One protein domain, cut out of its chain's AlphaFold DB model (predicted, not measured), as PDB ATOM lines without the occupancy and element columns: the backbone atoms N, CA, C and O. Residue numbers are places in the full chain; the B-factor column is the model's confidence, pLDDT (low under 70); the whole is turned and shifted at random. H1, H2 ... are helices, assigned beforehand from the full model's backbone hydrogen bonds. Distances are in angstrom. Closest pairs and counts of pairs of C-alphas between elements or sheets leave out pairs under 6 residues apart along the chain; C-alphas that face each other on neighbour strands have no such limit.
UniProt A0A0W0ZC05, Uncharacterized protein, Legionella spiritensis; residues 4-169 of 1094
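AT A GLANCE: This is residues 4 to 169 of the 1094 residues of an uncharacterized protein of Legionella spiritensis (UniProt A0A0W0ZC05). The longest helix, H8, packs on H6 at one side of a three-helix bundle, H1, H3 and H6 side by side, while H5 packs on H3. Residues 38 to 58 loop far out at one end, where Asp 49 lies. The 166 printed residues hold eight named helices, H1 to H8 in chain order, and no named strand: all helix. The whole is compact, radius of gyration of the C-alphas 16.5 A, yet elongated, spanning 55 by 32 by 29 A.

IN THESE COORDINATES: Find C-alpha 141 at (174.153, 216.818, 88.653); from there H8 runs 38.4 A to C-alpha 167 at (181.550, 199.638, 122.174). H6 is residues 113 to 129, 23.9 A; H3 59 to 80, 31.8 A; H1 4 to 17, 20.0 A, beginning at C-alpha 4 (165.793, 221.400, 104.019). H5 is 91 to 101, and the short ones are H2, 34 to 37, H4, 84 to 88, and H7, 132 to 135.

HOW THE PARTS SIT: Start at Glu 155 of H8: its C-alpha is 5.9 A from that of Phe 126, the closest pair where H8 and H6 touch, opposite ways at a shallow tilt of 33 degrees, only just short of steep. H6 touches H1, opposite ways at 15 degrees, a shallow tilt, closest at C-alphas 125 and 6, 5.9 A. The hub, H3, touches H1, closest C-alphas 77 and 7, 5.3 A. With residues 66 to 70 alone H3 touches H6, the same way, closest C-alphas 66 and 115, 5.9 A. With residues 69 to 79 alone it touches H5, closest C-alphas 72 and 97, 4.5 A, at a tilt of 35.0 degrees, only just steep. H4 and H3 touch only at the corner, closest C-alphas 87 and 80, 4.7 A. H2 is close to but not clearly touching H3, closest C-alphas 35 and 65, 6.8 A; so is H7 to H8, C-alphas 135 and 144, 6.7 A. H1 and H8 are apart. Every O i to N i+4 pair is within hydrogen-bond range in H1, H4, H5, H6 and H8, and 17 of 18 in H3; H2 and H7 are too short for such a pair.

THE WHOLE: The farthest C-alphas, Asp 49 and Pro 139, are 56.1 A apart. The printed part has no cut; links H1 to H2, H2 to H3 and H5 to H6 are long. Look for pLDDT under 70 at residues 25, 54 to 56, 83 to 88, 137 to 139 and 142 to 143.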
ATOM      1  N   PHE A   4     166.145 220.316 103.094       81.62
ATOM      2  CA  PHE A   4     165.793 221.400 104.019       81.62
ATOM      3  C   PHE A   4     164.773 220.976 105.084       81.62
ATOM      4  O   PHE A   4     164.808 221.518 106.186       81.62
ATOM      5  N   GLU A   5     163.899 220.006 104.813       84.06
ATOM      6  CA  GLU A   5     163.054 219.360 105.830       84.06
ATOM      7  C   GLU A   5     163.921 218.557 106.810       84.06
ATOM      8  O   GLU A   5     163.798 218.761 108.017       84.06
ATOM      9  N   ALA A   6     164.880 217.768 106.312       84.94
ATOM     10  CA  ALA A   6     165.851 217.049 107.145       84.94
ATOM     11  C   ALA A   6     166.682 218.005 108.033       84.94
ATOM     12  O   ALA A   6     166.815 217.780 109.233       84.94
ATOM     13  N   LEU A   7     167.148 219.140 107.491       86.81
ATOM     14  CA  LEU A   7     167.821 220.195 108.270       86.81
ATOM     15  C   LEU A   7     166.901 220.873 109.306       86.81
ATOM     16  O   LEU A   7     167.381 221.377 110.321       86.81
ATOM     17  N   ASN A   8     165.583 220.919 109.075       86.88
ATOM     18  CA  ASN A   8     164.624 221.414 110.070       86.88
ATOM     19  C   ASN A   8     164.349 220.379 111.177       86.88
ATOM     20  O   ASN A   8     164.109 220.806 112.304       86.88
ATOM     21  N   ILE A   9     164.406 219.074 110.878       90.69
ATOM     22  CA  ILE A   9     164.328 217.985 111.867       90.69
ATOM     23  C   ILE A   9     165.566 218.022 112.765       90.69
ATOM     24  O   ILE A   9     165.415 218.306 113.947       90.69
ATOM     25  N   LEU A  10     166.773 217.954 112.185       92.19
ATOM     26  CA  LEU A  10     168.047 218.083 112.908       92.19
ATOM     27  C   LEU A  10     168.058 219.289 113.862       92.19
ATOM     28  O   LEU A  10     168.462 219.188 115.017       92.19
ATOM     29  N   ARG A  11     167.572 220.451 113.405       90.56
ATOM     30  CA  ARG A  11     167.475 221.645 114.254       90.56
ATOM     31  C   ARG A  11     166.480 221.471 115.413       90.56
ATOM     32  O   ARG A  11     166.693 222.046 116.471       90.56
ATOM     33  N   ASN A  12     165.382 220.742 115.247       89.56
ATOM     34  CA  ASN A  12     164.451 220.489 116.349       89.56
ATOM     35  C   ASN A  12     165.069 219.521 117.374       89.56
ATOM     36  O   ASN A  12     165.026 219.810 118.568       89.56
ATOM     37  N   ASP A  13     165.730 218.460 116.912       91.75
ATOM     38  CA  ASP A  13     166.383 217.455 117.763       91.75
ATOM     39  C   ASP A  13     167.493 218.095 118.622       91.75
ATOM     40  O   ASP A  13     167.568 217.898 119.836       91.75
ATOM     41  N   LEU A  14     168.296 218.984 118.024       92.94
ATOM     42  CA  LEU A  14     169.310 219.779 118.730       92.94
ATOM     43  C   LEU A  14     168.716 220.748 119.771       92.94
ATOM     44  O   LEU A  14     169.389 221.072 120.754       92.94
ATOM     45  N   ALA A  15     167.470 221.210 119.598       88.62
ATOM     46  CA  ALA A  15     166.780 221.991 120.628       88.62
ATOM     47  C   ALA A  15     166.368 221.107 121.813       88.62
ATOM     48  O   ALA A  15     166.470 221.546 122.958       88.62
ATOM     49  N   GLU A  16     165.924 219.872 121.559       91.50
ATOM     50  CA  GLU A  16     165.548 218.911 122.601       91.50
ATOM     51  C   GLU A  16     166.766 218.480 123.431       91.50
ATOM     52  O   GLU A  16     166.735 218.599 124.658       91.50
ATOM     53  N   ILE A  17     167.886 218.142 122.778       91.56
ATOM     54  CA  ILE A  17     169.175 217.848 123.436       91.56
ATOM     55  C   ILE A  17     169.643 219.036 124.303       91.56
ATOM     56  O   ILE A  17     170.178 218.854 125.399       91.56
ATOM     57  N   ASN A  18     169.368 220.275 123.880       91.06
ATOM     58  CA  ASN A  18     169.615 221.485 124.672       91.06
ATOM     59  C   ASN A  18     168.473 221.832 125.660       91.06
ATOM     60  O   ASN A  18     168.251 222.997 126.001       91.06
ATOM     61  N   ASN A  19     167.743 220.828 126.161       87.19
ATOM     62  CA  ASN A  19     166.673 220.967 127.161       87.19
ATOM     63  C   ASN A  19     165.546 221.932 126.723       87.19
ATOM     64  O   ASN A  19     165.041 222.729 127.518       87.19
ATOM     65  N   GLY A  20     165.192 221.911 125.435       75.31
ATOM     66  CA  GLY A  20     164.183 222.783 124.824       75.31
ATOM     67  C   GLY A  20     164.620 224.241 124.622       75.31
ATOM     68  O   GLY A  20     163.796 225.078 124.249       75.31
ATOM     69  N   LYS A  21     165.892 224.583 124.874       80.44
ATOM     70  CA  LYS A  21     166.426 225.941 124.683       80.44
ATOM     71  C   LYS A  21     167.079 226.070 123.312       80.44
ATOM     72  O   LYS A  21     167.849 225.211 122.896       80.44
ATOM     73  N   LEU A  22     166.841 227.190 122.636       77.31
ATOM     74  CA  LEU A  22     167.546 227.518 121.395       77.31
ATOM     75  C   LEU A  22     169.025 227.843 121.711       77.31
ATOM     76  O   LEU A  22     169.268 228.715 122.550       77.31
ATOM     77  N   PRO A  23     170.004 227.179 121.069       80.06
ATOM     78  CA  PRO A  23     171.415 227.567 121.106       80.06
ATOM     79  C   PRO A  23     171.655 228.998 120.605       80.06
ATOM     80  O   PRO A  23     170.874 229.552 119.826       80.06
ATOM     81  N   VAL A  24     172.758 229.600 121.052       73.25
ATOM     82  CA  VAL A  24     173.123 230.982 120.713       73.25
ATOM     83  C   VAL A  24     173.717 231.031 119.303       73.25
ATOM     84  O   VAL A  24     174.724 230.392 119.032       73.25
ATOM     85  N   THR A  25     173.140 231.821 118.396       69.31
ATOM     86  CA  THR A  25     173.602 231.911 116.995       69.31
ATOM     87  C   THR A  25     174.738 232.927 116.794       69.31
ATOM     88  O   THR A  25     174.724 233.697 115.833       69.31
ATOM     89  N   THR A  26     175.691 233.002 117.726       74.31
ATOM     90  CA  THR A  26     176.913 233.812 117.578       74.31
ATOM     91  C   THR A  26     178.037 232.988 116.942       74.31
ATOM     92  O   THR A  26     178.030 231.756 116.992       74.31
ATOM     93  N   MET A  27     179.025 233.674 116.351       72.31
ATOM     94  CA  MET A  27     180.313 233.077 115.947       72.31
ATOM     95  C   MET A  27     181.315 232.974 117.114       72.31
ATOM     96  O   MET A  27     182.408 232.447 116.950       72.31
ATOM     97  N   GLU A  28     180.984 233.541 118.276       75.81
ATOM     98  CA  GLU A  28     181.906 233.724 119.398       75.81
ATOM     99  C   GLU A  28     182.435 232.372 119.902       75.81
ATOM    100  O   GLU A  28     181.670 231.524 120.356       75.81
ATOM    101  N   GLY A  29     183.746 232.153 119.759       73.19
ATOM    102  CA  GLY A  29     184.409 230.885 120.080       73.19
ATOM    103  C   GLY A  29     184.369 229.799 118.992       73.19
ATOM    104  O   GLY A  29     185.018 228.780 119.182       73.19
ATOM    105  N   LEU A  30     183.679 230.003 117.860       82.56
ATOM    106  CA  LEU A  30     183.724 229.099 116.690       82.56
ATOM    107  C   LEU A  30     184.820 229.479 115.676       82.56
ATOM    108  O   LEU A  30     185.118 228.719 114.757       82.56
ATOM    109  N   ASP A  31     185.414 230.662 115.832       75.06
ATOM    110  CA  ASP A  31     186.534 231.159 115.024       75.06
ATOM    111  C   ASP A  31     187.856 230.428 115.317       75.06
ATOM    112  O   ASP A  31     188.769 230.459 114.492       75.06
ATOM    113  N   ASP A  32     187.959 229.794 116.488       77.00
ATOM    114  CA  ASP A  32     189.165 229.140 116.984       77.00
ATOM    115  C   ASP A  32     189.010 227.612 116.971       77.00
ATOM    116  O   ASP A  32     188.313 227.023 117.796       77.00
ATOM    117  N   ALA A  33     189.688 226.968 116.021       74.38
ATOM    118  CA  ALA A  33     189.725 225.513 115.894       74.38
ATOM    119  C   ALA A  33     190.719 224.832 116.859       74.38
ATOM    120  O   ALA A  33     190.846 223.610 116.824       74.38
ATOM    121  N   SER A  34     191.442 225.577 117.709       81.00
ATOM    122  CA  SER A  34     192.397 224.981 118.654       81.00
ATOM    123  C   SER A  34     191.709 224.021 119.629       81.00
ATOM    124  O   SER A  34     192.208 222.920 119.849       81.00
ATOM    125  N   GLN A  35     190.519 224.379 120.125       79.94
ATOM    126  CA  GLN A  35     189.722 223.532 121.017       79.94
ATOM    127  C   GLN A  35     189.304 222.211 120.364       79.94
ATOM    128  O   GLN A  35     189.429 221.165 120.984       79.94
ATOM    129  N   SER A  36     188.857 222.207 119.105       80.31
ATOM    130  CA  SER A  36     188.472 220.950 118.445       80.31
ATOM    131  C   SER A  36     189.663 220.067 118.067       80.31
ATOM    132  O   SER A  36     189.514 218.853 117.903       80.31
ATOM    133  N   GLN A  37     190.858 220.656 118.005       81.94
ATOM    134  CA  GLN A  37     192.125 219.946 117.853       81.94
ATOM    135  C   GLN A  37     192.733 219.466 119.184       81.94
ATOM    136  O   GLN A  37     193.683 218.686 119.139       81.94
ATOM    137  N   GLN A  38     192.187 219.842 120.351       83.62
ATOM    138  CA  GLN A  38     192.598 219.264 121.640       83.62
ATOM    139  C   GLN A  38     192.303 217.758 121.691       83.62
ATOM    140  O   GLN A  38     191.344 217.274 121.079       83.62
ATOM    141  N   ASN A  39     193.112 217.017 122.451       84.06
ATOM    142  CA  ASN A  39     192.870 215.607 122.734       84.06
ATOM    143  C   ASN A  39     192.008 215.466 123.994       84.06
ATOM    144  O   ASN A  39     192.468 215.718 125.106       84.06
ATOM    145  N   PHE A  40     190.755 215.061 123.815       83.25
ATOM    146  CA  PHE A  40     189.802 214.828 124.892       83.25
ATOM    147  C   PHE A  40     189.913 213.400 125.429       83.25
ATOM    148  O   PHE A  40     190.180 212.458 124.683       83.25
ATOM    149  N   PHE A  41     189.650 213.237 126.725       83.75
ATOM    150  CA  PHE A  41     189.676 211.950 127.411       83.75
ATOM    151  C   PHE A  41     188.352 211.727 128.149       83.75
ATOM    152  O   PHE A  41     187.989 212.508 129.030       83.75
ATOM    153  N   ASN A  42     187.622 210.659 127.809       82.94
ATOM    154  CA  ASN A  42     186.397 210.301 128.518       82.94
ATOM    155  C   ASN A  42     186.675 209.287 129.640       82.94
ATOM    156  O   ASN A  42     186.687 208.075 129.417       82.94
ATOM    157  N   LYS A  43     186.857 209.801 130.861       79.81
ATOM    158  CA  LYS A  43     187.060 209.008 132.089       79.81
ATOM    159  C   LYS A  43     185.923 208.028 132.396       79.81
ATOM    160  O   LYS A  43     186.146 207.059 133.106       79.81
ATOM    161  N   ASP A  44     184.729 208.283 131.861       81.50
ATOM    162  CA  ASP A  44     183.515 207.517 132.137       81.50
ATOM    163  C   ASP A  44     183.369 206.288 131.198       81.50
ATOM    164  O   ASP A  44     182.459 205.480 131.371       81.50
ATOM    165  N   LEU A  45     184.278 206.132 130.219       84.44
ATOM    166  CA  LEU A  45     184.409 204.950 129.345       84.44
ATOM    167  C   LEU A  45     185.764 204.225 129.495       84.44
ATOM    168  O   LEU A  45     185.900 203.082 129.061       84.44
ATOM    169  N   PHE A  46     186.781 204.877 130.066       85.69
ATOM    170  CA  PHE A  46     188.107 204.278 130.234       85.69
ATOM    171  C   PHE A  46     188.091 203.179 131.319       85.69
ATOM    172  O   PHE A  46     187.425 203.356 132.343       85.69
ATOM    173  N   PRO A  47     188.817 202.055 131.154       84.50
ATOM    174  CA  PRO A  47     188.820 200.975 132.140       84.50
ATOM    175  C   PRO A  47     189.358 201.424 133.506       84.50
ATOM    176  O   PRO A  47     190.474 201.930 133.616       84.50
ATOM    177  N   ALA A  48     188.582 201.191 134.568       81.25
ATOM    178  CA  ALA A  48     188.942 201.573 135.937       81.25
ATOM    179  C   ALA A  48     190.107 200.750 136.539       81.25
ATOM    180  O   ALA A  48     190.594 201.073 137.622       81.25
ATOM    181  N   ASP A  49     190.544 199.689 135.856       81.56
ATOM    182  CA  ASP A  49     191.742 198.897 136.148       81.56
ATOM    183  C   ASP A  49     193.045 199.508 135.587       81.56
ATOM    184  O   ASP A  49     194.130 199.033 135.930       81.56
ATOM    185  N   LEU A  50     192.967 200.574 134.780       84.06
ATOM    186  CA  LEU A  50     194.121 201.259 134.188       84.06
ATOM    187  C   LEU A  50     194.445 202.603 134.874       84.06
ATOM    188  O   LEU A  50     193.550 203.279 135.387       84.06
ATOM    189  N   PRO A  51     195.724 203.036 134.876       79.69
ATOM    190  CA  PRO A  51     196.110 204.343 135.400       79.69
ATOM    191  C   PRO A  51     195.565 205.478 134.522       79.69
ATOM    192  O   PRO A  51     195.632 205.427 133.296       79.69
ATOM    193  N   LEU A  52     195.059 206.527 135.170       77.50
ATOM    194  CA  LEU A  52     194.617 207.753 134.508       77.50
ATOM    195  C   LEU A  52     195.822 208.676 134.220       77.50
ATOM    196  O   LEU A  52     196.712 208.758 135.066       77.50
ATOM    197  N   PRO A  53     195.860 209.387 133.075       75.88
ATOM    198  CA  PRO A  53     196.886 210.395 132.791       75.88
ATOM    199  C   PRO A  53     196.778 211.621 133.711       75.88
ATOM    200  O   PRO A  53     195.675 212.045 134.052       75.88
ATOM    201  N   ASP A  54     197.923 212.231 134.036       68.50
ATOM    202  CA  ASP A  54     197.988 213.478 134.817       68.50
ATOM    203  C   ASP A  54     197.524 214.711 134.003       68.50
ATOM    204  O   ASP A  54     196.795 215.561 134.518       68.50
ATOM    205  N   ASP A  55     197.898 214.797 132.719       66.06
ATOM    206  CA  ASP A  55     197.598 215.932 131.826       66.06
ATOM    207  C   ASP A  55     196.229 215.785 131.123       66.06
ATOM    208  O   ASP A  55     196.139 215.607 129.905       66.06
ATOM    209  N   MET A  56     195.130 215.847 131.884       69.56
ATOM    210  CA  MET A  56     193.769 215.875 131.319       69.56
ATOM    211  C   MET A  56     193.278 217.289 130.980       69.56
ATOM    212  O   MET A  56     193.392 218.211 131.788       69.56
ATOM    213  N   VAL A  57     192.597 217.419 129.834       70.88
ATOM    214  CA  VAL A  57     191.687 218.544 129.543       70.88
ATOM    215  C   VAL A  57     190.624 218.635 130.642       70.88
ATOM    216  O   VAL A  57     190.058 217.616 131.049       70.88
ATOM    217  N   SER A  58     190.341 219.842 131.135       77.62
ATOM    218  CA  SER A  58     189.437 220.021 132.275       77.62
ATOM    219  C   SER A  58     187.979 219.659 131.948       77.62
ATOM    220  O   SER A  58     187.519 219.783 130.810       77.62
ATOM    221  N   ASP A  59     187.201 219.270 132.969       79.19
ATOM    222  CA  ASP A  59     185.747 219.067 132.824       79.19
ATOM    223  C   ASP A  59     185.030 220.347 132.325       79.19
ATOM    224  O   ASP A  59     183.977 220.251 131.694       79.19
ATOM    225  N   GLU A  60     185.603 221.535 132.565       84.19
ATOM    226  CA  GLU A  60     185.087 222.823 132.077       84.19
ATOM    227  C   GLU A  60     185.344 223.013 130.571       84.19
ATOM    228  O   GLU A  60     184.413 223.340 129.833       84.19
ATOM    229  N   GLU A  61     186.562 222.739 130.088       84.81
ATOM    230  CA  GLU A  61     186.908 222.782 128.655       84.81
ATOM    231  C   GLU A  61     186.159 221.716 127.843       84.81
ATOM    232  O   GLU A  61     185.646 222.016 126.762       84.81
ATOM    233  N   ARG A  62     186.020 220.492 128.383       86.44
ATOM    234  CA  ARG A  62     185.198 219.427 127.780       86.44
ATOM    235  C   ARG A  62     183.755 219.900 127.591       86.44
ATOM    236  O   ARG A  62     183.204 219.786 126.498       86.44
ATOM    237  N   GLN A  63     183.157 220.485 128.630       88.44
ATOM    238  CA  GLN A  63     181.785 220.996 128.575       88.44
ATOM    239  C   GLN A  63     181.636 222.177 127.599       88.44
ATOM    240  O   GLN A  63     180.598 222.294 126.944       88.44
ATOM    241  N   ASP A  64     182.646 223.046 127.482       89.31
ATOM    242  CA  ASP A  64     182.678 224.155 126.522       89.31
ATOM    243  C   ASP A  64     182.731 223.658 125.065       89.31
ATOM    244  O   ASP A  64     181.895 224.071 124.256       89.31
ATOM    245  N   TYR A  65     183.599 222.689 124.744       90.94
ATOM    246  CA  TYR A  65     183.594 222.018 123.436       90.94
ATOM    247  C   TYR A  65     182.225 221.393 123.130       90.94
ATOM    248  O   TYR A  65     181.643 221.659 122.076       90.94
ATOM    249  N   SER A  66     181.643 220.643 124.069       91.75
ATOM    250  CA  SER A  66     180.335 220.000 123.882       91.75
ATOM    251  C   SER A  66     179.169 220.995 123.762       91.75
ATOM    252  O   SER A  66     178.154 220.682 123.137       91.75
ATOM    253  N   ASN A  67     179.279 222.206 124.327       90.62
ATOM    254  CA  ASN A  67     178.354 223.312 124.036       90.62
ATOM    255  C   ASN A  67     178.548 223.821 122.594       90.62
ATOM    256  O   ASN A  67     177.574 223.994 121.857       90.62
ATOM    257  N   LYS A  68     179.800 224.055 122.187       91.25
ATOM    258  CA  LYS A  68     180.163 224.660 120.896       91.25
ATOM    259  C   LYS A  68     179.945 223.734 119.700       91.25
ATOM    260  O   LYS A  68     179.528 224.217 118.654       91.25
ATOM    261  N   VAL A  69     180.110 222.419 119.849       92.62
ATOM    262  CA  VAL A  69     179.697 221.419 118.844       92.62
ATOM    263  C   VAL A  69     178.199 221.519 118.567       92.62
ATOM    264  O   VAL A  69     177.786 221.639 117.413       92.62
ATOM    265  N   LEU A  70     177.379 221.543 119.624       92.81
ATOM    266  CA  LEU A  70     175.927 221.685 119.504       92.81
ATOM    267  C   LEU A  70     175.573 223.025 118.829       92.81
ATOM    268  O   LEU A  70     174.748 223.054 117.918       92.81
ATOM    269  N   GLN A  71     176.253 224.116 119.199       91.44
ATOM    270  CA  GLN A  71     176.115 225.439 118.573       91.44
ATOM    271  C   GLN A  71     176.541 225.466 117.093       91.44
ATOM    272  O   GLN A  71     175.867 226.095 116.278       91.44
ATOM    273  N   ALA A  72     177.621 224.782 116.715       91.75
ATOM    274  CA  ALA A  72     178.121 224.733 115.344       91.75
ATOM    275  C   ALA A  72     177.155 223.979 114.414       91.75
ATOM    276  O   ALA A  72     176.774 224.504 113.366       91.75
ATOM    277  N   ILE A  73     176.679 222.794 114.815       92.56
ATOM    278  CA  ILE A  73     175.696 222.032 114.023       92.56
ATOM    279  C   ILE A  73     174.346 222.757 114.005       92.56
ATOM    280  O   ILE A  73     173.704 222.840 112.957       92.56
ATOM    281  N   TRP A  74     173.954 223.387 115.119       92.38
ATOM    282  CA  TRP A  74     172.796 224.278 115.153       92.38
ATOM    283  C   TRP A  74     172.915 225.421 114.142       92.38
ATOM    284  O   TRP A  74     171.961 225.689 113.414       92.38
ATOM    285  N   ASN A  75     174.070 226.085 114.067       90.19
ATOM    286  CA  ASN A  75     174.313 227.166 113.117       90.19
ATOM    287  C   ASN A  75     174.257 226.656 111.671       90.19
ATOM    288  O   ASN A  75     173.562 227.254 110.848       90.19
ATOM    289  N   ILE A  76     174.893 225.521 111.365       88.88
ATOM    290  CA  ILE A  76     174.798 224.874 110.047       88.88
ATOM    291  C   ILE A  76     173.325 224.639 109.685       88.88
ATOM    292  O   ILE A  76     172.870 225.124 108.647       88.88
ATOM    293  N   ALA A  77     172.541 224.005 110.562       88.31
ATOM    294  CA  ALA A  77     171.125 223.733 110.327       88.31
ATOM    295  C   ALA A  77     170.279 225.021 110.209       88.31
ATOM    296  O   ALA A  77     169.577 225.223 109.221       88.31
ATOM    297  N   ALA A  78     170.370 225.953 111.158       86.75
ATOM    298  CA  ALA A  78     169.552 227.169 111.202       86.75
ATOM    299  C   ALA A  78     169.882 228.188 110.091       86.75
ATOM    300  O   ALA A  78     169.023 228.998 109.695       86.75
ATOM    301  N   HIS A  79     171.111 228.172 109.567       84.31
ATOM    302  CA  HIS A  79     171.519 229.041 108.466       84.31
ATOM    303  C   HIS A  79     171.203 228.444 107.085       84.31
ATOM    304  O   HIS A  79     170.828 229.210 106.193       84.31
ATOM    305  N   THR A  80     171.190 227.114 106.939       78.94
ATOM    306  CA  THR A  80     170.849 226.418 105.681       78.94
ATOM    307  C   THR A  80     169.362 226.069 105.509       78.94
ATOM    308  O   THR A  80     168.864 226.138 104.385       78.94
ATOM    309  N   SER A  81     168.606 225.771 106.576       77.00
ATOM    310  CA  SER A  81     167.240 225.191 106.525       77.00
ATOM    311  C   SER A  81     166.119 226.089 105.952       77.00
ATOM    312  O   SER A  81     164.933 225.788 106.114       77.00
ATOM    313  N   LYS A  82     166.472 227.207 105.301       77.94
ATOM    314  CA  LYS A  82     165.561 228.099 104.555       77.94
ATOM    315  C   LYS A  82     165.992 228.318 103.091       77.94
ATOM    316  O   LYS A  82     165.604 229.316 102.489       77.94
ATOM    317  N   GLY A  83     166.784 227.405 102.527       69.75
ATOM    318  CA  GLY A  83     167.152 227.394 101.107       69.75
ATOM    319  C   GLY A  83     168.509 228.030 100.785       69.75
ATOM    320  O   GLY A  83     169.042 228.844 101.544       69.75
ATOM    321  N   TYR A  84     169.049 227.676  99.611       62.06
ATOM    322  CA  TYR A  84     170.412 228.008  99.163       62.06
ATOM    323  C   TYR A  84     170.779 229.492  99.286       62.06
ATOM    324  O   TYR A  84     171.873 229.815  99.737       62.06
ATOM    325  N   TRP A  85     169.864 230.410  98.955       62.75
ATOM    326  CA  TRP A  85     170.140 231.850  99.031       62.75
ATOM    327  C   TRP A  85     170.440 232.324 100.463       62.75
ATOM    328  O   TRP A  85     171.307 233.175 100.661       62.75
ATOM    329  N   LYS A  86     169.796 231.735 101.484       67.12
ATOM    330  CA  LYS A  86     170.137 232.025 102.885       67.12
ATOM    331  C   LYS A  86     171.493 231.423 103.255       67.12
ATOM    332  O   LYS A  86     172.256 232.097 103.937       67.12
ATOM    333  N   ALA A  87     171.817 230.223 102.776       68.94
ATOM    334  CA  ALA A  87     173.127 229.615 103.008       68.94
ATOM    335  C   ALA A  87     174.270 230.469 102.421       68.94
ATOM    336  O   ALA A  87     175.234 230.747 103.123       68.94
ATOM    337  N   VAL A  88     174.129 230.977 101.188       67.06
ATOM    338  CA  VAL A  88     175.115 231.878 100.554       67.06
ATOM    339  C   VAL A  88     175.294 233.172 101.356       67.06
ATOM    340  O   VAL A  88     176.420 233.561 101.652       67.06
ATOM    341  N   LEU A  89     174.195 233.805 101.784       70.62
ATOM    342  CA  LEU A  89     174.232 235.011 102.626       70.62
ATOM    343  C   LEU A  89     174.797 234.780 104.041       70.62
ATOM    344  O   LEU A  89     174.967 235.746 104.777       70.62
ATOM    345  N   ASN A  90     175.039 233.527 104.436       77.31
ATOM    346  CA  ASN A  90     175.570 233.135 105.745       77.31
ATOM    347  C   ASN A  90     176.763 232.162 105.593       77.31
ATOM    348  O   ASN A  90     176.989 231.279 106.425       77.31
ATOM    349  N   PHE A  91     177.500 232.263 104.479       75.62
ATOM    350  CA  PHE A  91     178.584 231.335 104.152       75.62
ATOM    351  C   PHE A  91     179.739 231.400 105.162       75.62
ATOM    352  O   PHE A  91     180.357 230.379 105.452       75.62
ATOM    353  N   THR A  92     180.010 232.574 105.738       79.06
ATOM    354  CA  THR A  92     181.068 232.772 106.741       79.06
ATOM    355  C   THR A  92     180.748 232.030 108.040       79.06
ATOM    356  O   THR A  92     181.604 231.336 108.585       79.06
ATOM    357  N   GLU A  93     179.503 232.136 108.501       81.75
ATOM    358  CA  GLU A  93     178.929 231.469 109.671       81.75
ATOM    359  C   GLU A  93     179.000 229.945 109.506       81.75
ATOM    360  O   GLU A  93     179.480 229.235 110.393       81.75
ATOM    361  N   ILE A  94     178.567 229.449 108.344       81.62
ATOM    362  CA  ILE A  94     178.555 228.021 108.002       81.62
ATOM    363  C   ILE A  94     179.988 227.479 107.888       81.62
ATOM    364  O   ILE A  94     180.300 226.450 108.484       81.62
ATOM    365  N   LYS A  95     180.888 228.189 107.193       82.50
ATOM    366  CA  LYS A  95     182.298 227.796 107.034       82.50
ATOM    367  C   LYS A  95     183.023 227.700 108.377       82.50
ATOM    368  O   LYS A  95     183.720 226.719 108.608       82.50
ATOM    369  N   LYS A  96     182.850 228.688 109.262       84.25
ATOM    370  CA  LYS A  96     183.414 228.660 110.624       84.25
ATOM    371  C   LYS A  96     182.865 227.486 111.432       84.25
ATOM    372  O   LYS A  96     183.636 226.743 112.024       84.25
ATOM    373  N   SER A  97     181.552 227.265 111.371       88.62
ATOM    374  CA  SER A  97     180.901 226.154 112.071       88.62
ATOM    375  C   SER A  97     181.434 224.785 111.618       88.62
ATOM    376  O   SER A  97     181.733 223.956 112.467       88.62
ATOM    377  N   PHE A  98     181.642 224.555 110.314       85.94
ATOM    378  CA  PHE A  98     182.270 223.316 109.824       85.94
ATOM    379  C   PHE A  98     183.748 223.186 110.224       85.94
ATOM    380  O   PHE A  98     184.172 222.102 110.618       85.94
ATOM    381  N   ILE A  99     184.522 224.279 110.174       83.12
ATOM    382  CA  ILE A  99     185.925 224.304 110.625       83.12
ATOM    383  C   ILE A  99     186.043 223.951 112.117       83.12
ATOM    384  O   ILE A  99     187.016 223.304 112.504       83.12
ATOM    385  N   TYR A 100     185.063 224.343 112.938       88.69
ATOM    386  CA  TYR A 100     185.056 224.041 114.368       88.69
ATOM    387  C   TYR A 100     184.797 222.559 114.681       88.69
ATOM    388  O   TYR A 100     185.348 222.067 115.655       88.69
ATOM    389  N   LEU A 101     184.000 221.823 113.897       86.62
ATOM    390  CA  LEU A 101     183.652 220.429 114.231       86.62
ATOM    391  C   LEU A 101     184.869 219.497 114.179       86.62
ATOM    392  O   LEU A 101     185.213 218.863 115.176       86.62
ATOM    393  N   ASP A 102     185.511 219.471 113.015       82.19
ATOM    394  CA  ASP A 102     186.790 218.828 112.719       82.19
ATOM    395  C   ASP A 102     187.232 219.368 111.356       82.19
ATOM    396  O   ASP A 102     186.489 219.250 110.385       82.19
ATOM    397  N   LYS A 103     188.427 219.958 111.246       77.81
ATOM    398  CA  LYS A 103     188.886 220.594 109.998       77.81
ATOM    399  C   LYS A 103     188.981 219.620 108.807       77.81
ATOM    400  O   LYS A 103     188.842 220.075 107.668       77.81
ATOM    401  N   LYS A 104     189.247 218.330 109.044       79.75
ATOM    402  CA  LYS A 104     189.399 217.308 107.996       79.75
ATOM    403  C   LYS A 104     188.066 216.689 107.591       79.75
ATOM    404  O   LYS A 104     187.793 216.578 106.402       79.75
ATOM    405  N   THR A 105     187.277 216.249 108.571       82.69
ATOM    406  CA  THR A 105     186.097 215.392 108.338       82.69
ATOM    407  C   THR A 105     184.769 216.139 108.424       82.69
ATOM    408  O   THR A 105     183.757 215.622 107.964       82.69
ATOM    409  N   TRP A 106     184.764 217.355 108.985       85.75
ATOM    410  CA  TRP A 106     183.582 218.208 109.205       85.75
ATOM    411  C   TRP A 106     182.496 217.557 110.095       85.75
ATOM    412  O   TRP A 106     181.350 218.005 110.123       85.75
ATOM    413  N   VAL A 107     182.886 216.538 110.869       89.56
ATOM    414  CA  VAL A 107     182.079 215.766 111.828       89.56
ATOM    415  C   VAL A 107     182.665 215.973 113.231       89.56
ATOM    416  O   VAL A 107     183.887 215.962 113.365       89.56
ATOM    417  N   PRO A 108     181.862 216.155 114.298       91.56
ATOM    418  CA  PRO A 108     182.401 216.328 115.649       91.56
ATOM    419  C   PRO A 108     183.155 215.089 116.159       91.56
ATOM    420  O   PRO A 108     182.955 213.964 115.690       91.56
ATOM    421  N   LYS A 109     184.000 215.283 117.175       91.06
ATOM    422  CA  LYS A 109     184.459 214.191 118.041       91.06
ATOM    423  C   LYS A 109     183.325 213.805 118.995       91.06
ATOM    424  O   LYS A 109     182.590 214.673 119.467       91.06
ATOM    425  N   ILE A 110     183.201 212.514 119.292       91.25
ATOM    426  CA  ILE A 110     182.208 211.974 120.228       91.25
ATOM    427  C   ILE A 110     182.932 211.673 121.545       91.25
ATOM    428  O   ILE A 110     183.636 210.673 121.650       91.25
ATOM    429  N   ILE A 111     182.829 212.583 122.518       88.31
ATOM    430  CA  ILE A 111     183.687 212.611 123.722       88.31
ATOM    431  C   ILE A 111     182.908 212.538 125.043       88.31
ATOM    432  O   ILE A 111     183.499 212.378 126.111       88.31
ATOM    433  N   ASP A 112     181.588 212.697 124.979       89.44
ATOM    434  CA  ASP A 112     180.653 212.659 126.099       89.44
ATOM    435  C   ASP A 112     179.225 212.360 125.605       89.44
ATOM    436  O   ASP A 112     178.952 212.317 124.404       89.44
ATOM    437  N   GLU A 113     178.289 212.208 126.540       91.06
ATOM    438  CA  GLU A 113     176.899 211.866 126.224       91.06
ATOM    439  C   GLU A 113     176.191 212.936 125.377       91.06
ATOM    440  O   GLU A 113     175.326 212.621 124.562       91.06
ATOM    441  N   ARG A 114     176.566 214.218 125.505       93.00
ATOM    442  CA  ARG A 114     175.952 215.279 124.696       93.00
ATOM    443  C   ARG A 114     176.428 215.210 123.252       93.00
ATOM    444  O   ARG A 114     175.604 215.298 122.347       93.00
ATOM    445  N   THR A 115     177.731 215.078 123.031       93.81
ATOM    446  CA  THR A 115     178.311 214.941 121.691       93.81
ATOM    447  C   THR A 115     177.857 213.644 121.027       93.81
ATOM    448  O   THR A 115     177.552 213.675 119.839       93.81
ATOM    449  N   TYR A 116     177.664 212.561 121.788       94.38
ATOM    450  CA  TYR A 116     177.010 211.331 121.325       94.38
ATOM    451  C   TYR A 116     175.556 211.557 120.874       94.38
ATOM    452  O   TYR A 116     175.220 211.227 119.738       94.38
ATOM    453  N   LEU A 117     174.704 212.193 121.690       94.44
ATOM    454  CA  LEU A 117     173.312 212.494 121.312       94.44
ATOM    455  C   LEU A 117     173.216 213.451 120.111       94.44
ATOM    456  O   LEU A 117     172.391 213.256 119.217       94.44
ATOM    457  N   VAL A 118     174.090 214.458 120.049       95.19
ATOM    458  CA  VAL A 118     174.239 215.349 118.884       95.19
ATOM    459  C   VAL A 118     174.694 214.561 117.648       95.19
ATOM    460  O   VAL A 118     174.191 214.798 116.550       95.19
ATOM    461  N   GLY A 119     175.588 213.587 117.829       94.62
ATOM    462  CA  GLY A 119     175.998 212.633 116.805       94.62
ATOM    463  C   GLY A 119     174.832 211.783 116.299       94.62
ATOM    464  O   GLY A 119     174.637 211.699 115.095       94.62
ATOM    465  N   LYS A 120     173.991 211.232 117.183       95.69
ATOM    466  CA  LYS A 120     172.782 210.479 116.796       95.69
ATOM    467  C   LYS A 120     171.786 211.322 115.991       95.69
ATOM    468  O   LYS A 120     171.246 210.840 114.997       95.69
ATOM    469  N   ALA A 121     171.580 212.588 116.356       94.56
ATOM    470  CA  ALA A 121     170.760 213.501 115.554       94.56
ATOM    471  C   ALA A 121     171.379 213.762 114.162       94.56
ATOM    472  O   ALA A 121     170.669 213.791 113.156       94.56
ATOM    473  N   LEU A 122     172.709 213.899 114.082       94.06
ATOM    474  CA  LEU A 122     173.429 214.086 112.818       94.06
ATOM    475  C   LEU A 122     173.464 212.808 111.947       94.06
ATOM    476  O   LEU A 122     173.402 212.911 110.725       94.06
ATOM    477  N   GLN A 123     173.481 211.619 112.559       94.31
ATOM    478  CA  GLN A 123     173.363 210.311 111.899       94.31
ATOM    479  C   GLN A 123     171.997 210.199 111.211       94.31
ATOM    480  O   GLN A 123     171.937 210.087 109.988       94.31
ATOM    481  N   THR A 124     170.908 210.399 111.964       92.44
ATOM    482  CA  THR A 124     169.540 210.456 111.418       92.44
ATOM    483  C   THR A 124     169.394 211.537 110.336       92.44
ATOM    484  O   THR A 124     168.658 211.354 109.364       92.44
ATOM    485  N   PHE A 125     170.102 212.668 110.447       93.19
ATOM    486  CA  PHE A 125     170.146 213.661 109.372       93.19
ATOM    487  C   PHE A 125     170.801 213.114 108.097       93.19
ATOM    488  O   PHE A 125     170.213 213.272 107.028       93.19
ATOM    489  N   PHE A 126     171.978 212.484 108.178       92.19
ATOM    490  CA  PHE A 126     172.677 211.961 106.999       92.19
ATOM    491  C   PHE A 126     171.899 210.837 106.308       92.19
ATOM    492  O   PHE A 126     171.677 210.941 105.102       92.19
ATOM    493  N   GLU A 127     171.373 209.866 107.061       88.31
ATOM    494  CA  GLU A 127     170.516 208.782 106.545       88.31
ATOM    495  C   GLU A 127     169.360 209.328 105.682       88.31
ATOM    496  O   GLU A 127     169.039 208.811 104.609       88.31
ATOM    497  N   ASN A 128     168.753 210.436 106.124       87.12
ATOM    498  CA  ASN A 128     167.678 211.113 105.404       87.12
ATOM    499  C   ASN A 128     168.178 212.027 104.268       87.12
ATOM    500  O   ASN A 128     167.505 212.149 103.244       87.12
ATOM    501  N   ALA A 129     169.328 212.684 104.421       83.62
ATOM    502  CA  ALA A 129     169.859 213.655 103.462       83.62
ATOM    503  C   ALA A 129     170.615 213.022 102.281       83.62
ATOM    504  O   ALA A 129     170.715 213.653 101.232       83.62
ATOM    505  N   VAL A 130     171.127 211.798 102.429       84.31
ATOM    506  CA  VAL A 130     171.859 211.046 101.390       84.31
ATOM    507  C   VAL A 130     170.921 210.368 100.376       84.31
ATOM    508  O   VAL A 130     171.356 210.000  99.283       84.31
ATOM    509  N   ASN A 131     169.633 210.228 100.704       83.62
ATOM    510  CA  ASN A 131     168.609 209.640  99.838       83.62
ATOM    511  C   ASN A 131     168.367 210.490  98.566       83.62
ATOM    512  O   ASN A 131     168.147 211.703  98.632       83.62
ATOM    513  N   ASP A 132     168.365 209.834  97.403       74.94
ATOM    514  CA  ASP A 132     168.277 210.470  96.085       74.94
ATOM    515  C   ASP A 132     166.999 211.293  95.859       74.94
ATOM    516  O   ASP A 132     167.070 212.362  95.245       74.94
ATOM    517  N   GLU A 133     165.851 210.877  96.412       79.38
ATOM    518  CA  GLU A 133     164.605 211.663  96.353       79.38
ATOM    519  C   GLU A 133     164.757 213.033  97.035       79.38
ATOM    520  O   GLU A 133     164.134 214.023  96.645       79.38
ATOM    521  N   ASN A 134     165.608 213.099  98.060       76.94
ATOM    522  CA  ASN A 134     165.765 214.261  98.928       76.94
ATOM    523  C   ASN A 134     166.856 215.220  98.413       76.94
ATOM    524  O   ASN A 134     166.793 216.424  98.693       76.94
ATOM    525  N   LEU A 135     167.793 214.702  97.605       77.88
ATOM    526  CA  LEU A 135     168.826 215.443  96.869       77.88
ATOM    527  C   LEU A 135     168.373 215.941  95.484       77.88
ATOM    528  O   LEU A 135     168.996 216.853  94.935       77.88
ATOM    529  N   ALA A 136     167.285 215.401  94.923       76.12
ATOM    530  CA  ALA A 136     166.775 215.741  93.585       76.12
ATOM    531  C   ALA A 136     166.492 217.245  93.354       76.12
ATOM    532  O   ALA A 136     166.470 217.703  92.213       76.12
ATOM    533  N   ILE A 137     166.322 218.022  94.429       69.25
ATOM    534  CA  ILE A 137     166.102 219.481  94.414       69.25
ATOM    535  C   ILE A 137     167.369 220.290  94.063       69.25
ATOM    536  O   ILE A 137     167.268 221.474  93.740       69.25
ATOM    537  N   ILE A 138     168.556 219.672  94.049       68.50
ATOM    538  CA  ILE A 138     169.782 220.279  93.504       68.50
ATOM    539  C   ILE A 138     169.756 220.134  91.971       68.50
ATOM    540  O   ILE A 138     169.806 219.000  91.487       68.50
ATOM    541  N   PRO A 139     169.697 221.230  91.186       54.78
ATOM    542  CA  PRO A 139     169.472 221.149  89.739       54.78
ATOM    543  C   PRO A 139     170.716 220.756  88.924       54.78
ATOM    544  O   PRO A 139     170.571 220.308  87.793       54.78
ATOM    545  N   VAL A 140     171.925 220.910  89.476       73.00
ATOM    546  CA  VAL A 140     173.188 220.544  88.810       73.00
ATOM    547  C   VAL A 140     173.609 219.150  89.271       73.00
ATOM    548  O   VAL A 140     173.747 218.932  90.475       73.00
ATOM    549  N   LYS A 141     173.813 218.213  88.333       72.50
ATOM    550  CA  LYS A 141     174.153 216.818  88.653       72.50
ATOM    551  C   LYS A 141     175.478 216.714  89.407       72.50
ATOM    552  O   LYS A 141     175.494 216.152  90.492       72.50
ATOM    553  N   ASP A 142     176.547 217.300  88.883       67.69
ATOM    554  CA  ASP A 142     177.900 217.120  89.429       67.69
ATOM    555  C   ASP A 142     177.978 217.606  90.885       67.69
ATOM    556  O   ASP A 142     178.441 216.893  91.769       67.69
ATOM    557  N   VAL A 143     177.364 218.762  91.171       66.69
ATOM    558  CA  VAL A 143     177.221 219.319  92.529       66.69
ATOM    559  C   VAL A 143     176.371 218.423  93.442       66.69
ATOM    560  O   VAL A 143     176.617 218.363  94.647       66.69
ATOM    561  N   ARG A 144     175.364 217.721  92.903       75.00
ATOM    562  CA  ARG A 144     174.549 216.746  93.649       75.00
ATOM    563  C   ARG A 144     175.355 215.486  93.971       75.00
ATOM    564  O   ARG A 144     175.254 214.978  95.086       75.00
ATOM    565  N   ASP A 145     176.154 215.005  93.024       76.81
ATOM    566  CA  ASP A 145     176.950 213.789  93.164       76.81
ATOM    567  C   ASP A 145     178.161 214.010  94.090       76.81
ATOM    568  O   ASP A 145     178.380 213.200  94.996       76.81
ATOM    569  N   ASP A 146     178.847 215.153  93.978       73.69
ATOM    570  CA  ASP A 146     179.860 215.608  94.942       73.69
ATOM    571  C   ASP A 146     179.265 215.802  96.342       73.69
ATOM    572  O   ASP A 146     179.861 215.374  97.334       73.69
ATOM    573  N   LEU A 147     178.072 216.401  96.466       76.00
ATOM    574  CA  LEU A 147     177.422 216.527  97.771       76.00
ATOM    575  C   LEU A 147     177.059 215.154  98.352       76.00
ATOM    576  O   LEU A 147     177.324 214.928  99.530       76.00
ATOM    577  N   ARG A 148     176.517 214.220  97.556       82.81
ATOM    578  CA  ARG A 148     176.216 212.852  98.020       82.81
ATOM    579  C   ARG A 148     177.486 212.144  98.500       82.81
ATOM    580  O   ARG A 148     177.464 211.508  99.550       82.81
ATOM    581  N   LYS A 149     178.596 212.283  97.765       85.12
ATOM    582  CA  LYS A 149     179.914 211.740  98.129       85.12
ATOM    583  C   LYS A 149     180.418 212.319  99.454       85.12
ATOM    584  O   LYS A 149     180.821 211.560 100.331       85.12
ATOM    585  N   ASN A 150     180.343 213.639  99.624       81.12
ATOM    586  CA  ASN A 150     180.784 214.317 100.844       81.12
ATOM    587  C   ASN A 150     179.900 213.971 102.055       81.12
ATOM    588  O   ASN A 150     180.432 213.677 103.122       81.12
ATOM    589  N   LEU A 151     178.572 213.931 101.892       85.19
ATOM    590  CA  LEU A 151     177.646 213.528 102.957       85.19
ATOM    591  C   LEU A 151     177.867 212.068 103.381       85.19
ATOM    592  O   LEU A 151     177.937 211.811 104.576       85.19
ATOM    593  N   ARG A 152     178.080 211.134 102.439       88.12
ATOM    594  CA  ARG A 152     178.444 209.739 102.766       88.12
ATOM    595  C   ARG A 152     179.805 209.611 103.455       88.12
ATOM    596  O   ARG A 152     179.985 208.738 104.297       88.12
ATOM    597  N   GLY A 153     180.763 210.482 103.128       87.75
ATOM    598  CA  GLY A 153     182.038 210.562 103.847       87.75
ATOM    599  C   GLY A 153     181.842 210.946 105.317       87.75
ATOM    600  O   GLY A 153     182.357 210.272 106.206       87.75
ATOM    601  N   MET A 154     181.034 211.980 105.574       88.69
ATOM    602  CA  MET A 154     180.682 212.413 106.933       88.69
ATOM    603  C   MET A 154     179.877 211.347 107.686       88.69
ATOM    604  O   MET A 154     180.176 211.060 108.839       88.69
ATOM    605  N   GLU A 155     178.895 210.731 107.028       90.81
ATOM    606  CA  GLU A 155     178.096 209.614 107.542       90.81
ATOM    607  C   GLU A 155     178.987 208.445 107.987       90.81
ATOM    608  O   GLU A 155     178.863 207.980 109.116       90.81
ATOM    609  N   SER A 156     179.951 208.026 107.159       89.75
ATOM    610  CA  SER A 156     180.878 206.936 107.494       89.75
ATOM    611  C   SER A 156     181.745 207.259 108.716       89.75
ATOM    612  O   SER A 156     181.845 206.433 109.623       89.75
ATOM    613  N   VAL A 157     182.339 208.458 108.770       88.88
ATOM    614  CA  VAL A 157     183.180 208.885 109.907       88.88
ATOM    615  C   VAL A 157     182.349 209.025 111.184       88.88
ATOM    616  O   VAL A 157     182.787 208.631 112.264       88.88
ATOM    617  N   LEU A 158     181.133 209.563 111.077       91.19
ATOM    618  CA  LEU A 158     180.226 209.703 112.209       91.19
ATOM    619  C   LEU A 158     179.794 208.339 112.750       91.19
ATOM    620  O   LEU A 158     179.853 208.128 113.959       91.19
ATOM    621  N   ASN A 159     179.414 207.410 111.872       90.50
ATOM    622  CA  ASN A 159     179.019 206.055 112.249       90.50
ATOM    623  C   ASN A 159     180.164 205.336 112.980       90.50
ATOM    624  O   ASN A 159     179.940 204.791 114.057       90.50
ATOM    625  N   GLN A 160     181.401 205.424 112.471       87.88
ATOM    626  CA  GLN A 160     182.592 204.906 113.157       87.88
ATOM    627  C   GLN A 160     182.768 205.529 114.551       87.88
ATOM    628  O   GLN A 160     182.895 204.799 115.530       87.88
ATOM    629  N   ARG A 161     182.723 206.866 114.678       89.50
ATOM    630  CA  ARG A 161     182.886 207.563 115.971       89.50
ATOM    631  C   ARG A 161     181.755 207.239 116.966       89.50
ATOM    632  O   ARG A 161     182.010 207.163 118.166       89.50
ATOM    633  N   ILE A 162     180.533 206.999 116.485       91.06
ATOM    634  CA  ILE A 162     179.386 206.545 117.288       91.06
ATOM    635  C   ILE A 162     179.594 205.107 117.781       91.06
ATOM    636  O   ILE A 162     179.509 204.872 118.984       91.06
ATOM    637  N   THR A 163     179.932 204.160 116.900       89.62
ATOM    638  CA  THR A 163     180.200 202.766 117.296       89.62
ATOM    639  C   THR A 163     181.408 202.668 118.235       89.62
ATOM    640  O   THR A 163     181.361 201.910 119.203       89.62
ATOM    641  N   THR A 164     182.439 203.497 118.035       89.25
ATOM    642  CA  THR A 164     183.564 203.653 118.971       89.25
ATOM    643  C   THR A 164     183.101 204.083 120.366       89.25
ATOM    644  O   THR A 164     183.587 203.537 121.352       89.25
ATOM    645  N   TYR A 165     182.150 205.009 120.496       89.88
ATOM    646  CA  TYR A 165     181.590 205.375 121.804       89.88
ATOM    647  C   TYR A 165     180.787 204.212 122.418       89.88
ATOM    648  O   TYR A 165     181.042 203.809 123.552       89.88
ATOM    649  N   GLU A 166     179.881 203.611 121.639       90.12
ATOM    650  CA  GLU A 166     178.987 202.530 122.080       90.12
ATOM    651  C   GLU A 166     179.743 201.282 122.575       90.12
ATOM    652  O   GLU A 166     179.390 200.704 123.605       90.12
ATOM    653  N   MET A 167     180.806 200.869 121.872       88.06
ATOM    654  CA  MET A 167     181.550 199.638 122.174       88.06
ATOM    655  C   MET A 167     182.456 199.734 123.414       88.06
ATOM    656  O   MET A 167     182.809 198.701 123.984       88.06
ATOM    657  N   HIS A 168     182.820 200.948 123.849       89.56
ATOM    658  CA  HIS A 168     183.649 201.172 125.043       89.56
ATOM    659  C   HIS A 168     182.825 201.490 126.304       89.56
ATOM    660  O   HIS A 168     183.400 201.702 127.368       89.56
ATOM    661  N   HIS A 169     181.488 201.454 126.245       88.00
ATOM    662  CA  HIS A 169     180.680 201.388 127.465       88.00
ATOM    663  C   HIS A 169     181.034 200.133 128.279       88.00
ATOM    664  O   HIS A 169     181.081 199.032 127.730       88.00
TER     665      HIS A 169